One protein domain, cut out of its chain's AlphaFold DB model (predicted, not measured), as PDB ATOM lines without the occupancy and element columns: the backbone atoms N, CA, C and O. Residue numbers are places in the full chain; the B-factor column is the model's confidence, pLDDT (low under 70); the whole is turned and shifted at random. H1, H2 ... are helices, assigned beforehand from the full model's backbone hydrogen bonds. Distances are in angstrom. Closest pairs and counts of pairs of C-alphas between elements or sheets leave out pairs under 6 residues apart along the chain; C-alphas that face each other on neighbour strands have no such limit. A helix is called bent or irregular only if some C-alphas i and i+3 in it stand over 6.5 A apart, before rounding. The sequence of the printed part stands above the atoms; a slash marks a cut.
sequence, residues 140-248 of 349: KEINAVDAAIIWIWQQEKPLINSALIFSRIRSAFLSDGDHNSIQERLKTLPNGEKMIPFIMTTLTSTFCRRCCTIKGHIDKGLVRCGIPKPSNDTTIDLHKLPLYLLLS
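AT A GLANCE: This is residues 140 to 248 of the 349 residues of the protein "BACK domain-containing protein" of Brugia pahangi (UniProt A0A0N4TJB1). Two helical hairpins, H1 with H2 and H3 with H4, stand side by side as a bundle of four nearly aligned helices. Beyond one end of the bundle a loop lobe holds the short H5, and from it a long link runs back past H3 to H6 near the other end. The printed part has 109 residues with six named helices, H1 to H6 in chain order, and no named strand; its class is all helix. It is compact, with a radius of gyration of the C-alphas of 14.2 A and spans of 42 by 28 by 22 A.

IN THESE COORDINATES: H1, residues 141 to 152, begins at C-alpha 141 (45.509, 14.995, -48.597) and is 16.6 A long. H2 is residues 158 to 166, 11.4 A. H3, residues 176 to 187, is 16.9 A; H4, residues 192 to 204, is 18.1 A and only just irregular, with C-alphas 194 and 197 6.9 A apart. H5 is residues 215 to 218. H6, residues 243 to 248, ends at C-alpha 248 (54.628, 23.549, -27.012).

HOW THE PARTS SIT: H1 and H2 touch as a hairpin at a shallow tilt of 24 degrees; their closest C-alphas, Ile 152 and Pro 158, are 5.3 A apart. H1 and H3 only just touch, with 3 pairs of C-alphas within 8 A, closest Ile 142 and Asp 178 at 6.5 A. H2 and H4 touch, running the same way at 25 degrees, with C-alphas of Phe 166 and Thr 202 closest at 6.3 A. H3 and H4 touch as a hairpin at 27 degrees, closest C-alphas Leu 186 and Gly 192, 4.9 A. H1 and H4 are apart, as are H2 and H3. H6 is close to H1 but not clearly touching, with C-alphas of Ile 150 and Leu 243 closest at 7.4 A; H5 touches no helix. Every O i to N i+4 pair is within hydrogen-bond range in H1, H3 and H6, against 3 of 5 in H2 and 7 of 9 in H4; H5 is too short for one.

THE WHOLE: The C-alphas farthest apart, Lys 215 and Ser 248, are 43.1 A apart. The printed part has no cut. The link from H5 to H6 is long, 24 residues. Residues 230 to 232 and 238 to 248 are under 70 in pLDDT.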
ATOM      1  N   LYS A 140      49.047  17.509 -50.881       91.00
ATOM      2  CA  LYS A 140      48.547  16.148 -50.650       91.00
ATOM      3  C   LYS A 140      47.437  16.157 -49.593       91.00
ATOM      4  O   LYS A 140      47.361  17.052 -48.750       91.00
ATOM      5  N   GLU A 141      46.601  15.119 -49.576       93.12
ATOM      6  CA  GLU A 141      45.509  14.995 -48.597       93.12
ATOM      7  C   GLU A 141      46.025  14.907 -47.144       93.12
ATOM      8  O   GLU A 141      45.403  15.461 -46.235       93.12
ATOM      9  N   ILE A 142      47.208  14.316 -46.926       91.81
ATOM     10  CA  ILE A 142      47.872  14.263 -45.613       91.81
ATOM     11  C   ILE A 142      48.109  15.659 -45.005       91.81
ATOM     12  O   ILE A 142      47.988  15.813 -43.795       91.81
ATOM     13  N   ASN A 143      48.313  16.715 -45.808       92.69
ATOM     14  CA  ASN A 143      48.437  18.081 -45.276       92.69
ATOM     15  C   ASN A 143      47.122  18.584 -44.646       92.69
ATOM     16  O   ASN A 143      47.142  19.334 -43.669       92.69
ATOM     17  N   ALA A 144      45.969  18.175 -45.193       94.44
ATOM     18  CA  ALA A 144      44.663  18.483 -44.611       94.44
ATOM     19  C   ALA A 144      44.412  17.668 -43.330       94.44
ATOM     20  O   ALA A 144      43.768  18.165 -42.406       94.44
ATOM     21  N   VAL A 145      44.966  16.451 -43.245       94.31
ATOM     22  CA  VAL A 145      44.961  15.636 -42.021       94.31
ATOM     23  C   VAL A 145      45.857  16.233 -40.933       94.31
ATOM     24  O   VAL A 145      45.408  16.349 -39.796       94.31
ATOM     25  N   ASP A 146      47.072  16.677 -41.254       91.44
ATOM     26  CA  ASP A 146      47.967  17.328 -40.287       91.44
ATOM     27  C   ASP A 146      47.311  18.585 -39.696       91.44
ATOM     28  O   ASP A 146      47.232  18.745 -38.475       91.44
ATOM     29  N   ALA A 147      46.727  19.429 -40.553       93.50
ATOM     30  CA  ALA A 147      45.921  20.572 -40.132       93.50
ATOM     31  C   ALA A 147      44.724  20.161 -39.251       93.50
ATOM     32  O   ALA A 147      44.418  20.843 -38.271       93.50
ATOM     33  N   ALA A 148      44.057  19.044 -39.563       94.31
ATOM     34  CA  ALA A 148      42.960  18.513 -38.759       94.31
ATOM     35  C   ALA A 148      43.414  18.051 -37.368       94.31
ATOM     36  O   ALA A 148      42.765  18.399 -36.381       94.31
ATOM     37  N   ILE A 149      44.535  17.333 -37.266       91.94
ATOM     38  CA  ILE A 149      45.119  16.895 -35.991       91.94
ATOM     39  C   ILE A 149      45.506  18.119 -35.144       91.94
ATOM     40  O   ILE A 149      45.091  18.221 -33.987       91.94
ATOM     41  N   ILE A 150      46.215  19.090 -35.735       89.50
ATOM     42  CA  ILE A 150      46.632  20.339 -35.073       89.50
ATOM     43  C   ILE A 150      45.425  21.145 -34.566       89.50
ATOM     44  O   ILE A 150      45.466  21.678 -33.454       89.50
ATOM     45  N   TRP A 151      44.349  21.245 -35.354       92.81
ATOM     46  CA  TRP A 151      43.137  21.971 -34.962       92.81
ATOM     47  C   TRP A 151      42.354  21.239 -33.862       92.81
ATOM     48  O   TRP A 151      41.926  21.874 -32.894       92.81
ATOM     49  N   ILE A 152      42.198  19.910 -33.974       90.25
ATOM     50  CA  ILE A 152      41.502  19.062 -32.989       90.25
ATOM     51  C   ILE A 152      42.176  19.165 -31.621       90.25
ATOM     52  O   ILE A 152      41.484  19.276 -30.610       90.25
ATOM     53  N   TRP A 153      43.510  19.191 -31.582       87.00
ATOM     54  CA  TRP A 153      44.263  19.275 -30.330       87.00
ATOM     55  C   TRP A 153      44.143  20.626 -29.603       87.00
ATOM     56  O   TRP A 153      44.537  20.753 -28.447       87.00
ATOM     57  N   GLN A 154      43.562  21.634 -30.258       86.19
ATOM     58  CA  GLN A 154      43.244  22.938 -29.669       86.19
ATOM     59  C   GLN A 154      41.772  23.049 -29.215       86.19
ATOM     60  O   GLN A 154      41.337  24.135 -28.836       86.19
ATOM     61  N   GLN A 155      40.996  21.957 -29.245       87.00
ATOM     62  CA  GLN A 155      39.576  21.948 -28.872       87.00
ATOM     63  C   GLN A 155      39.340  21.494 -27.428       87.00
ATOM     64  O   GLN A 155      39.963  20.552 -26.954       87.00
ATOM     65  N   GLU A 156      38.322  22.060 -26.769       83.75
ATOM     66  CA  GLU A 156      37.851  21.585 -25.454       83.75
ATOM     67  C   GLU A 156      37.290  20.148 -25.489       83.75
ATOM     68  O   GLU A 156      37.214  19.480 -24.459       83.75
ATOM     69  N   LYS A 157      36.831  19.681 -26.662       85.12
ATOM     70  CA  LYS A 157      36.131  18.394 -26.848       85.12
ATOM     71  C   LYS A 157      36.638  17.653 -28.099       85.12
ATOM     72  O   LYS A 157      35.875  17.476 -29.054       85.12
ATOM     73  N   PRO A 158      37.913  17.217 -28.123       84.44
ATOM     74  CA  PRO A 158      38.559  16.697 -29.330       84.44
ATOM     75  C   PRO A 158      37.853  15.456 -29.902       84.44
ATOM     76  O   PRO A 158      37.679  15.368 -31.113       84.44
ATOM     77  N   LEU A 159      37.362  14.551 -29.045       83.94
ATOM     78  CA  LEU A 159      36.630  13.335 -29.442       83.94
ATOM     79  C   LEU A 159      35.275  13.594 -30.122       83.94
ATOM     80  O   LEU A 159      34.858  12.797 -30.953       83.94
ATOM     81  N   ILE A 160      34.575  14.682 -29.781       84.19
ATOM     82  CA  ILE A 160      33.280  15.009 -30.408       84.19
ATOM     83  C   ILE A 160      33.519  15.675 -31.765       84.19
ATOM     84  O   ILE A 160      32.847  15.369 -32.749       84.19
ATOM     85  N   ASN A 161      34.505  16.571 -31.830       88.19
ATOM     86  CA  ASN A 161      34.810  17.293 -33.057       88.19
ATOM     87  C   ASN A 161      35.521  16.406 -34.095       88.19
ATOM     88  O   ASN A 161      35.329  16.626 -35.289       88.19
ATOM     89  N   SER A 162      36.301  15.397 -33.684       88.94
ATOM     90  CA  SER A 162      37.087  14.560 -34.603       88.94
ATOM     91  C   SER A 162      36.237  13.887 -35.682       88.94
ATOM     92  O   SER A 162      36.595  13.978 -36.851       88.94
ATOM     93  N   ALA A 163      35.081  13.308 -35.342       88.50
ATOM     94  CA  ALA A 163      34.181  12.698 -36.325       88.50
ATOM     95  C   ALA A 163      33.681  13.712 -37.379       88.50
ATOM     96  O   ALA A 163      33.654  13.420 -38.579       88.50
ATOM     97  N   LEU A 164      33.343  14.941 -36.962       91.19
ATOM     98  CA  LEU A 164      32.925  16.006 -37.882       91.19
ATOM     99  C   LEU A 164      34.062  16.452 -38.812       91.19
ATOM    100  O   LEU A 164      33.804  16.714 -39.985       91.19
ATOM    101  N   ILE A 165      35.290  16.553 -38.300       93.94
ATOM    102  CA  ILE A 165      36.454  16.995 -39.078       93.94
ATOM    103  C   ILE A 165      36.930  15.883 -40.023       93.94
ATOM    104  O   ILE A 165      36.997  16.088 -41.233       93.94
ATOM    105  N   PHE A 166      37.198  14.681 -39.508       93.69
ATOM    106  CA  PHE A 166      37.736  13.579 -40.307       93.69
ATOM    107  C   PHE A 166      36.758  13.052 -41.364       93.69
ATOM    108  O   PHE A 166      37.209  12.595 -42.409       93.69
ATOM    109  N   SER A 167      35.439  13.224 -41.190       92.06
ATOM    110  CA  SER A 167      34.443  12.932 -42.243       92.06
ATOM    111  C   SER A 167      34.526  13.839 -43.487       92.06
ATOM    112  O   SER A 167      33.750  13.672 -44.433       92.06
ATOM    113  N   ARG A 168      35.442  14.821 -43.496       93.31
ATOM    114  CA  ARG A 168      35.723  15.738 -44.619       93.31
ATOM    115  C   ARG A 168      37.061  15.471 -45.312       93.31
ATOM    116  O   ARG A 168      37.330  16.089 -46.344       93.31
ATOM    117  N   ILE A 169      37.863  14.561 -44.765       94.50
ATOM    118  CA  ILE A 169      39.084  14.057 -45.391       94.50
ATOM    119  C   ILE A 169      38.697  13.053 -46.479       94.50
ATOM    120  O   ILE A 169      37.822  12.207 -46.290       94.50
ATOM    121  N   ARG A 170      39.346  13.157 -47.636       92.94
ATOM    122  CA  ARG A 170      39.114  12.318 -48.812       92.94
ATOM    123  C   ARG A 170      40.081  11.143 -48.774       92.94
ATOM    124  O   ARG A 170      41.079  11.143 -49.480       92.94
ATOM    125  N   SER A 171      39.802  10.149 -47.934       92.00
ATOM    126  CA  SER A 171      40.728   9.038 -47.651       92.00
ATOM    127  C   SER A 171      41.159   8.224 -48.872       92.00
ATOM    128  O   SER A 171      42.206   7.597 -48.828       92.00
ATOM    129  N   ALA A 172      40.432   8.291 -49.991       90.06
ATOM    130  CA  ALA A 172      40.883   7.734 -51.270       90.06
ATOM    131  C   ALA A 172      42.167   8.397 -51.836       90.06
ATOM    132  O   ALA A 172      42.782   7.842 -52.737       90.06
ATOM    133  N   PHE A 173      42.560   9.573 -51.330       91.00
ATOM    134  CA  PHE A 173      43.777  10.315 -51.691       91.00
ATOM    135  C   PHE A 173      44.898  10.180 -50.634       91.00
ATOM    136  O   PHE A 173      45.858  10.950 -50.670       91.00
ATOM    137  N   LEU A 174      44.770   9.241 -49.690       91.25
ATOM    138  CA  LEU A 174      45.818   8.841 -48.745       91.25
ATOM    139  C   LEU A 174      46.413   7.495 -49.188       91.25
ATOM    140  O   LEU A 174      45.680   6.643 -49.693       91.25
ATOM    141  N   SER A 175      47.715   7.290 -48.989       90.00
ATOM    142  CA  SER A 175      48.343   5.967 -49.118       90.00
ATOM    143  C   SER A 175      48.260   5.149 -47.819       90.00
ATOM    144  O   SER A 175      47.889   5.657 -46.757       90.00
ATOM    145  N   ASP A 176      48.663   3.877 -47.868       87.25
ATOM    146  CA  ASP A 176      48.836   3.065 -46.654       87.25
ATOM    147  C   ASP A 176      49.943   3.640 -45.743       87.25
ATOM    148  O   ASP A 176      49.819   3.637 -44.517       87.25
ATOM    149  N   GLY A 177      50.993   4.220 -46.334       88.62
ATOM    150  CA  GLY A 177      52.041   4.976 -45.645       88.62
ATOM    151  C   GLY A 177      51.530   6.247 -44.959       88.62
ATOM    152  O   GLY A 177      51.889   6.508 -43.807       88.62
ATOM    153  N   ASP A 178      50.613   6.992 -45.591       90.62
ATOM    154  CA  ASP A 178      49.891   8.097 -44.943       90.62
ATOM    155  C   ASP A 178      49.046   7.573 -43.768       90.62
ATOM    156  O   ASP A 178      49.093   8.133 -42.673       90.62
ATOM    157  N   HIS A 179      48.305   6.475 -43.952       90.31
ATOM    158  CA  HIS A 179      47.496   5.868 -42.890       90.31
ATOM    159  C   HIS A 179      48.329   5.424 -41.679       90.31
ATOM    160  O   HIS A 179      47.920   5.670 -40.541       90.31
ATOM    161  N   ASN A 180      49.510   4.844 -41.899       89.88
ATOM    162  CA  ASN A 180      50.464   4.515 -40.838       89.88
ATOM    163  C   ASN A 180      51.038   5.785 -40.183       89.88
ATOM    164  O   ASN A 180      51.044   5.906 -38.958       89.88
ATOM    165  N   SER A 181      51.426   6.780 -40.987       90.06
ATOM    166  CA  SER A 181      51.923   8.080 -40.508       90.06
ATOM    167  C   SER A 181      50.908   8.798 -39.611       90.06
ATOM    168  O   SER A 181      51.292   9.405 -38.612       90.06
ATOM    169  N   ILE A 182      49.609   8.697 -39.914       91.00
ATOM    170  CA  ILE A 182      48.517   9.246 -39.093       91.00
ATOM    171  C   ILE A 182      48.443   8.554 -37.727       91.00
ATOM    172  O   ILE A 182      48.265   9.236 -36.716       91.00
ATOM    173  N   GLN A 183      48.608   7.227 -37.663       91.00
ATOM    174  CA  GLN A 183      48.617   6.506 -36.385       91.00
ATOM    175  C   GLN A 183      49.800   6.927 -35.509       91.00
ATOM    176  O   GLN A 183      49.589   7.280 -34.349       91.00
ATOM    177  N   GLU A 184      51.020   6.973 -36.056       88.50
ATOM    178  CA  GLU A 184      52.199   7.412 -35.295       88.50
ATOM    179  C   GLU A 184      52.070   8.871 -34.834       88.50
ATOM    180  O   GLU A 184      52.313   9.177 -33.664       88.50
ATOM    181  N   ARG A 185      51.577   9.771 -35.700       86.56
ATOM    182  CA  ARG A 185      51.288  11.172 -35.336       86.56
ATOM    183  C   ARG A 185      50.328  11.256 -34.151       86.56
ATOM    184  O   ARG A 185      50.591  12.021 -33.225       86.56
ATOM    185  N   LEU A 186      49.274  10.438 -34.125       88.31
ATOM    186  CA  LEU A 186      48.322  10.391 -33.011       88.31
ATOM    187  C   LEU A 186      48.916   9.787 -31.726       88.31
ATOM    188  O   LEU A 186      48.591  10.281 -30.646       88.31
ATOM    189  N   LYS A 187      49.812   8.792 -31.801       88.19
ATOM    190  CA  LYS A 187      50.510   8.246 -30.616       88.19
ATOM    191  C   LYS A 187      51.367   9.294 -29.898       88.19
ATOM    192  O   LYS A 187      51.455   9.262 -28.676       88.19
ATOM    193  N   THR A 188      51.942  10.268 -30.617       83.50
ATOM    194  CA  THR A 188      52.742  11.349 -29.992       83.50
ATOM    195  C   THR A 188      51.933  12.343 -29.142       83.50
ATOM    196  O   THR A 188      52.518  13.213 -28.491       83.50
ATOM    197  N   LEU A 189      50.598  12.254 -29.137       81.25
ATOM    198  CA  LEU A 189      49.716  13.232 -28.499       81.25
ATOM    199  C   LEU A 189      49.168  12.717 -27.148       81.25
ATOM    200  O   LEU A 189      48.768  11.557 -27.058       81.25
ATOM    201  N   PRO A 190      49.074  13.546 -26.087       78.44
ATOM    202  CA  PRO A 190      48.599  13.101 -24.767       78.44
ATOM    203  C   PRO A 190      47.162  12.529 -24.747       78.44
ATOM    204  O   PRO A 190      46.191  13.278 -24.687       78.44
ATOM    205  N   ASN A 191      47.013  11.198 -24.678       77.38
ATOM    206  CA  ASN A 191      45.767  10.419 -24.889       77.38
ATOM    207  C   ASN A 191      45.343  10.220 -26.362       77.38
ATOM    208  O   ASN A 191      44.241   9.725 -26.606       77.38
ATOM    209  N   GLY A 192      46.179  10.563 -27.342       82.62
ATOM    210  CA  GLY A 192      45.860  10.446 -28.769       82.62
ATOM    211  C   GLY A 192      45.590   9.008 -29.227       82.62
ATOM    212  O   GLY A 192      44.742   8.803 -30.091       82.62
ATOM    213  N   GLU A 193      46.172   8.007 -28.558       85.62
ATOM    214  CA  GLU A 193      45.838   6.581 -28.721       85.62
ATOM    215  C   GLU A 193      44.328   6.309 -28.631       85.62
ATOM    216  O   GLU A 193      43.768   5.595 -29.460       85.62
ATOM    217  N   LYS A 194      43.631   6.956 -27.683       86.31
ATOM    218  CA  LYS A 194      42.175   6.818 -27.493       86.31
ATOM    219  C   LYS A 194      41.374   7.404 -28.658       86.31
ATOM    220  O   LYS A 194      40.184   7.128 -28.776       86.31
ATOM    221  N   MET A 195      42.002   8.216 -29.511       86.81
ATOM    222  CA  MET A 195      41.402   8.783 -30.717       86.81
ATOM    223  C   MET A 195      41.676   7.946 -31.973       86.81
ATOM    224  O   MET A 195      40.887   8.039 -32.914       86.81
ATOM    225  N   ILE A 196      42.727   7.111 -31.992       90.81
ATOM    226  CA  ILE A 196      43.112   6.305 -33.167       90.81
ATOM    227  C   ILE A 196      41.942   5.446 -33.684       90.81
ATOM    228  O   ILE A 196      41.630   5.576 -34.869       90.81
ATOM    229  N   PRO A 197      41.212   4.657 -32.860       90.50
ATOM    230  CA  PRO A 197      40.106   3.839 -33.362       90.50
ATOM    231  C   PRO A 197      39.007   4.667 -34.039       90.50
ATOM    232  O   PRO A 197      38.545   4.314 -35.123       90.50
ATOM    233  N   PHE A 198      38.626   5.805 -33.448       88.31
ATOM    234  CA  PHE A 198      37.589   6.689 -33.992       88.31
ATOM    235  C   PHE A 198      38.025   7.355 -35.301       88.31
ATOM    236  O   PHE A 198      37.248   7.414 -36.254       88.31
ATOM    237  N   ILE A 199      39.268   7.840 -35.363       91.44
ATOM    238  CA  ILE A 199      39.812   8.526 -36.538       91.44
ATOM    239  C   ILE A 199      39.987   7.541 -37.695       91.44
ATOM    240  O   ILE A 199      39.482   7.799 -38.787       91.44
ATOM    241  N   MET A 200      40.611   6.385 -37.455       92.25
ATOM    242  CA  MET A 200      40.831   5.382 -38.499       92.25
ATOM    243  C   MET A 200      39.508   4.787 -39.001       92.25
ATOM    244  O   MET A 200      39.329   4.682 -40.210       92.25
ATOM    245  N   THR A 201      38.536   4.512 -38.120       91.44
ATOM    246  CA  THR A 201      37.179   4.075 -38.526       91.44
ATOM    247  C   THR A 201      36.444   5.148 -39.337       91.44
ATOM    248  O   THR A 201      35.738   4.840 -40.296       91.44
ATOM    249  N   THR A 202      36.628   6.431 -39.000       91.44
ATOM    250  CA  THR A 202      36.059   7.533 -39.795       91.44
ATOM    251  C   THR A 202      36.697   7.577 -41.185       91.44
ATOM    252  O   THR A 202      35.983   7.657 -42.184       91.44
ATOM    253  N   LEU A 203      38.027   7.478 -41.274       91.75
ATOM    254  CA  LEU A 203      38.768   7.517 -42.536       91.75
ATOM    255  C   LEU A 203      38.484   6.309 -43.440       91.75
ATOM    256  O   LEU A 203      38.346   6.485 -44.649       91.75
ATOM    257  N   THR A 204      38.339   5.097 -42.899       88.62
ATOM    258  CA  THR A 204      38.036   3.909 -43.716       88.62
ATOM    259  C   THR A 204      36.609   3.905 -44.273       88.62
ATOM    260  O   THR A 204      36.360   3.203 -45.259       88.62
ATOM    261  N   SER A 205      35.698   4.710 -43.707       87.94
ATOM    262  CA  SER A 205      34.290   4.782 -44.110       87.94
ATOM    263  C   SER A 205      34.074   5.192 -45.575       87.94
ATOM    264  O   SER A 205      34.809   5.993 -46.163       87.94
ATOM    265  N   THR A 206      32.988   4.692 -46.170       82.94
ATOM    266  CA  THR A 206      32.583   5.008 -47.552       82.94
ATOM    267  C   THR A 206      32.337   6.503 -47.780       82.94
ATOM    268  O   THR A 206      32.558   6.996 -48.884       82.94
ATOM    269  N   PHE A 207      31.949   7.253 -46.742       78.94
ATOM    270  CA  PHE A 207      31.755   8.703 -46.817       78.94
ATOM    271  C   PHE A 207      33.051   9.482 -47.079       78.94
ATOM    272  O   PHE A 207      32.983  10.532 -47.726       78.94
ATOM    273  N   CYS A 208      34.196   8.971 -46.621       82.81
ATOM    274  CA  CYS A 208      35.519   9.574 -46.813       82.81
ATOM    275  C   CYS A 208      36.172   9.128 -48.131       82.81
ATOM    276  O   CYS A 208      36.901   9.895 -48.753       82.81
ATOM    277  N   ARG A 209      35.820   7.941 -48.643       83.12
ATOM    278  CA  ARG A 209      36.267   7.449 -49.963       83.12
ATOM    279  C   ARG A 209      35.637   8.192 -51.161       83.12
ATOM    280  O   ARG A 209      35.985   7.920 -52.308       83.12
ATOM    281  N   ARG A 210      34.698   9.122 -50.932       81.94
ATOM    282  CA  ARG A 210      34.012   9.872 -52.001       81.94
ATOM    283  C   ARG A 210      34.953  10.845 -52.711       81.94
ATOM    284  O   ARG A 210      35.470  11.785 -52.111       81.94
ATOM    285  N   CYS A 211      35.079  10.660 -54.017       86.44
ATOM    286  CA  CYS A 211      35.892  11.490 -54.899       86.44
ATOM    287  C   CYS A 211      35.044  12.553 -55.623       86.44
ATOM    288  O   CYS A 211      33.834  12.396 -55.787       86.44
ATOM    289  N   CYS A 212      35.666  13.648 -56.069       90.88
ATOM    290  CA  CYS A 212      34.973  14.710 -56.804       90.88
ATOM    291  C   CYS A 212      35.150  14.535 -58.319       90.88
ATOM    292  O   CYS A 212      36.241  14.747 -58.847       90.88
ATOM    293  N   THR A 213      34.062  14.203 -59.015       91.56
ATOM    294  CA  THR A 213      34.017  13.910 -60.462       91.56
ATOM    295  C   THR A 213      33.663  15.118 -61.343       91.56
ATOM    296  O   THR A 213      33.387  14.966 -62.531       91.56
ATOM    297  N   ILE A 214      33.660  16.338 -60.791       93.12
ATOM    298  CA  ILE A 214      33.333  17.559 -61.544       93.12
ATOM    299  C   ILE A 214      34.426  17.810 -62.589       93.12
ATOM    300  O   ILE A 214      35.550  18.162 -62.231       93.12
ATOM    301  N   LYS A 215      34.082  17.687 -63.879       92.06
ATOM    302  CA  LYS A 215      35.021  17.851 -65.002       92.06
ATOM    303  C   LYS A 215      35.860  19.134 -64.884       92.06
ATOM    304  O   LYS A 215      37.076  19.056 -64.800       92.06
ATOM    305  N   GLY A 216      35.226  20.294 -64.695       93.75
ATOM    306  CA  GLY A 216      35.918  21.584 -64.523       93.75
ATOM    307  C   GLY A 216      36.760  21.759 -63.241       93.75
ATOM    308  O   GLY A 216      37.283  22.852 -63.019       93.75
ATOM    309  N   HIS A 217      36.869  20.736 -62.384       94.06
ATOM    310  CA  HIS A 217      37.875  20.629 -61.317       94.06
ATOM    311  C   HIS A 217      39.038  19.707 -61.719       94.06
ATOM    312  O   HIS A 217      40.187  20.005 -61.401       94.06
ATOM    313  N   ILE A 218      38.739  18.614 -62.432       91.94
ATOM    314  CA  ILE A 218      39.720  17.665 -62.981       91.94
ATOM    315  C   ILE A 218      40.566  18.357 -64.055       91.94
ATOM    316  O   ILE A 218      41.789  18.362 -63.958       91.94
ATOM    317  N   ASP A 219      39.918  19.055 -64.993       93.19
ATOM    318  CA  ASP A 219      40.547  19.847 -66.060       93.19
ATOM    319  C   ASP A 219      41.461  20.972 -65.516       93.19
ATOM    320  O   ASP A 219      42.271  21.530 -66.251       93.19
ATOM    321  N   LYS A 220      41.328  21.325 -64.229       92.44
ATOM    322  CA  LYS A 220      42.149  22.329 -63.527       92.44
ATOM    323  C   LYS A 220      43.230  21.721 -62.631       92.44
ATOM    324  O   LYS A 220      43.871  22.460 -61.889       92.44
ATOM    325  N   GLY A 221      43.398  20.398 -62.643       88.50
ATOM    326  CA  GLY A 221      44.397  19.705 -61.831       88.50
ATOM    327  C   GLY A 221      44.210  19.880 -60.320       88.50
ATOM    328  O   GLY A 221      45.195  19.847 -59.588       88.50
ATOM    329  N   LEU A 222      42.979  20.094 -59.826       91.50
ATOM    330  CA  LEU A 222      42.760  20.219 -58.382       91.50
ATOM    331  C   LEU A 222      43.109  18.889 -57.696       91.50
ATOM    332  O   LEU A 222      42.400  17.903 -57.880       91.50
ATOM    333  N   VAL A 223      44.165  18.898 -56.871       88.44
ATOM    334  CA  VAL A 223      44.789  17.752 -56.164       88.44
ATOM    335  C   VAL A 223      43.792  16.733 -55.604       88.44
ATOM    336  O   VAL A 223      44.044  15.533 -55.598       88.44
ATOM    337  N   ARG A 224      42.642  17.216 -55.130       90.31
ATOM    338  CA  ARG A 224      41.622  16.455 -54.400       90.31
ATOM    339  C   ARG A 224      40.491  15.914 -55.295       90.31
ATOM    340  O   ARG A 224      39.443  15.509 -54.780       90.31
ATOM    341  N   CYS A 225      40.625  16.001 -56.618       92.56
ATOM    342  CA  CYS A 225      39.574  15.733 -57.607       92.56
ATOM    343  C   CYS A 225      39.999  14.684 -58.647       92.56
ATOM    344  O   CYS A 225      41.176  14.383 -58.809       92.56
ATOM    345  N   GLY A 226      39.016  14.123 -59.355       90.06
ATOM    346  CA  GLY A 226      39.205  12.940 -60.195       90.06
ATOM    347  C   GLY A 226      39.122  11.646 -59.387       90.06
ATOM    348  O   GLY A 226      38.777  11.666 -58.205       90.06
ATOM    349  N   ILE A 227      39.404  10.519 -60.041       86.75
ATOM    350  CA  ILE A 227      39.608   9.231 -59.371       86.75
ATOM    351  C   ILE A 227      41.110   9.139 -59.059       86.75
ATOM    352  O   ILE A 227      41.907   9.215 -60.000       86.75
ATOM    353  N   PRO A 228      41.521   9.016 -57.786       82.75
ATOM    354  CA  PRO A 228      42.927   8.875 -57.436       82.75
ATOM    355  C   PRO A 228      43.476   7.554 -57.981       82.75
ATOM    356  O   PRO A 228      42.794   6.527 -57.974       82.75
ATOM    357  N   LYS A 229      44.723   7.576 -58.457       75.06
ATOM    358  CA  LYS A 229      45.445   6.342 -58.788       75.06
ATOM    359  C   LYS A 229      45.805   5.634 -57.474       75.06
ATOM    360  O   LYS A 229      46.262   6.326 -56.564       75.06
ATOM    361  N   PRO A 230      45.629   4.305 -57.355       65.75
ATOM    362  CA  PRO A 230      46.054   3.582 -56.161       65.75
ATOM    363  C   PRO A 230      47.561   3.767 -55.961       65.75
ATOM    364  O   PRO A 230      48.341   3.602 -56.900       65.75
ATOM    365  N   SER A 231      47.953   4.141 -54.744       67.81
ATOM    366  CA  SER A 231      49.346   4.350 -54.361       67.81
ATOM    367  C   SER A 231      49.728   3.336 -53.293       67.81
ATOM    368  O   SER A 231      49.357   3.489 -52.132       67.81
ATOM    369  N   ASN A 232      50.510   2.331 -53.684       64.56
ATOM    370  CA  ASN A 232      51.056   1.314 -52.781       64.56
ATOM    371  C   ASN A 232      52.277   1.844 -51.993       64.56
ATOM    372  O   ASN A 232      53.168   1.080 -51.629       64.56
ATOM    373  N   ASP A 233      52.356   3.161 -51.779       76.19
ATOM    374  CA  ASP A 233      53.386   3.794 -50.961       76.19
ATOM    375  C   ASP A 233      53.113   3.491 -49.485       76.19
ATOM    376  O   ASP A 233      52.204   4.057 -48.874       76.19
ATOM    377  N   THR A 234      53.896   2.569 -48.930       78.31
ATOM    378  CA  THR A 234      53.848   2.144 -47.527       78.31
ATOM    379  C   THR A 234      54.818   2.921 -46.632       78.31
ATOM    380  O   THR A 234      54.893   2.639 -45.434       78.31
ATOM    381  N   THR A 235      55.566   3.890 -47.178       80.31
ATOM    382  CA  THR A 235      56.598   4.613 -46.424       80.31
ATOM    383  C   THR A 235      55.987   5.539 -45.371       80.31
ATOM    384  O   THR A 235      54.940   6.155 -45.572       80.31
ATOM    385  N   ILE A 236      56.633   5.619 -44.204       76.44
ATOM    386  CA  ILE A 236      56.154   6.421 -43.074       76.44
ATOM    387  C   ILE A 236      56.957   7.720 -43.024       76.44
ATOM    388  O   ILE A 236      58.170   7.709 -42.811       76.44
ATOM    389  N   ASP A 237      56.278   8.855 -43.180       70.44
ATOM    390  CA  ASP A 237      56.890  10.178 -43.066       70.44
ATOM    391  C   ASP A 237      57.073  10.545 -41.587       70.44
ATOM    392  O   ASP A 237      56.245  11.222 -40.962       70.44
ATOM    393  N   LEU A 238      58.188  10.055 -41.041       62.22
ATOM    394  CA  LEU A 238      58.669  10.352 -39.694       62.22
ATOM    395  C   LEU A 238      59.264  11.766 -39.583       62.22
ATOM    396  O   LEU A 238      59.289  12.321 -38.490       62.22
ATOM    397  N   HIS A 239      59.705  12.392 -40.679       58.19
ATOM    398  CA  HIS A 239      60.346  13.713 -40.624       58.19
ATOM    399  C   HIS A 239      59.366  14.859 -40.320       58.19
ATOM    400  O   HIS A 239      59.790  15.905 -39.831       58.19
ATOM    401  N   LYS A 240      58.055  14.661 -40.522       56.09
ATOM    402  CA  LYS A 240      57.006  15.568 -40.010       56.09
ATOM    403  C   LYS A 240      56.557  15.277 -38.565       56.09
ATOM    404  O   LYS A 240      55.683  15.978 -38.053       56.09
ATOM    405  N   LEU A 241      57.149  14.298 -37.872       54.28
ATOM    406  CA  LEU A 241      57.052  14.180 -36.411       54.28
ATOM    407  C   LEU A 241      58.097  15.126 -35.794       54.28
ATOM    408  O   LEU A 241      59.245  14.737 -35.593       54.28
ATOM    409  N   PRO A 242      57.713  16.379 -35.482       51.09
ATOM    410  CA  PRO A 242      57.052  16.571 -34.197       51.09
ATOM    411  C   PRO A 242      55.954  17.648 -34.213       51.09
ATOM    412  O   PRO A 242      56.220  18.846 -34.081       51.09
ATOM    413  N   LEU A 243      54.690  17.210 -34.158       53.75
ATOM    414  CA  LEU A 243      53.552  18.062 -33.762       53.75
ATOM    415  C   LEU A 243      53.813  18.785 -32.423       53.75
ATOM    416  O   LEU A 243      53.305  19.880 -32.184       53.75
ATOM    417  N   TYR A 244      54.658  18.194 -31.570       43.69
ATOM    418  CA  TYR A 244      55.070  18.716 -30.272       43.69
ATOM    419  C   TYR A 244      55.725  20.111 -30.317       43.69
ATOM    420  O   TYR A 244      55.492  20.887 -29.397       43.69
ATOM    421  N   LEU A 245      56.493  20.476 -31.359       43.22
ATOM    422  CA  LEU A 245      57.126  21.811 -31.423       43.22
ATOM    423  C   LEU A 245      56.108  22.934 -31.679       43.22
ATOM    424  O   LEU A 245      56.203  24.015 -31.102       43.22
ATOM    425  N   LEU A 246      55.105  22.662 -32.516       50.69
ATOM    426  CA  LEU A 246      53.967  23.560 -32.727       50.69
ATOM    427  C   LEU A 246      53.082  23.619 -31.473       50.69
ATOM    428  O   LEU A 246      52.645  24.694 -31.060       50.69
ATOM    429  N   LEU A 247      52.848  22.473 -30.828       50.41
ATOM    430  CA  LEU A 247      52.018  22.385 -29.628       50.41
ATOM    431  C   LEU A 247      52.653  23.033 -28.391       50.41
ATOM    432  O   LEU A 247      51.928  23.676 -27.638       50.41
ATOM    433  N   SER A 248      53.966  22.936 -28.175       44.25
ATOM    434  CA  SER A 248      54.628  23.549 -27.012       44.25
ATOM    435  C   SER A 248      54.507  25.078 -27.027       44.25
ATOM    436  O   SER A 248      54.122  25.678 -26.021       44.25
TER     437      SER A 248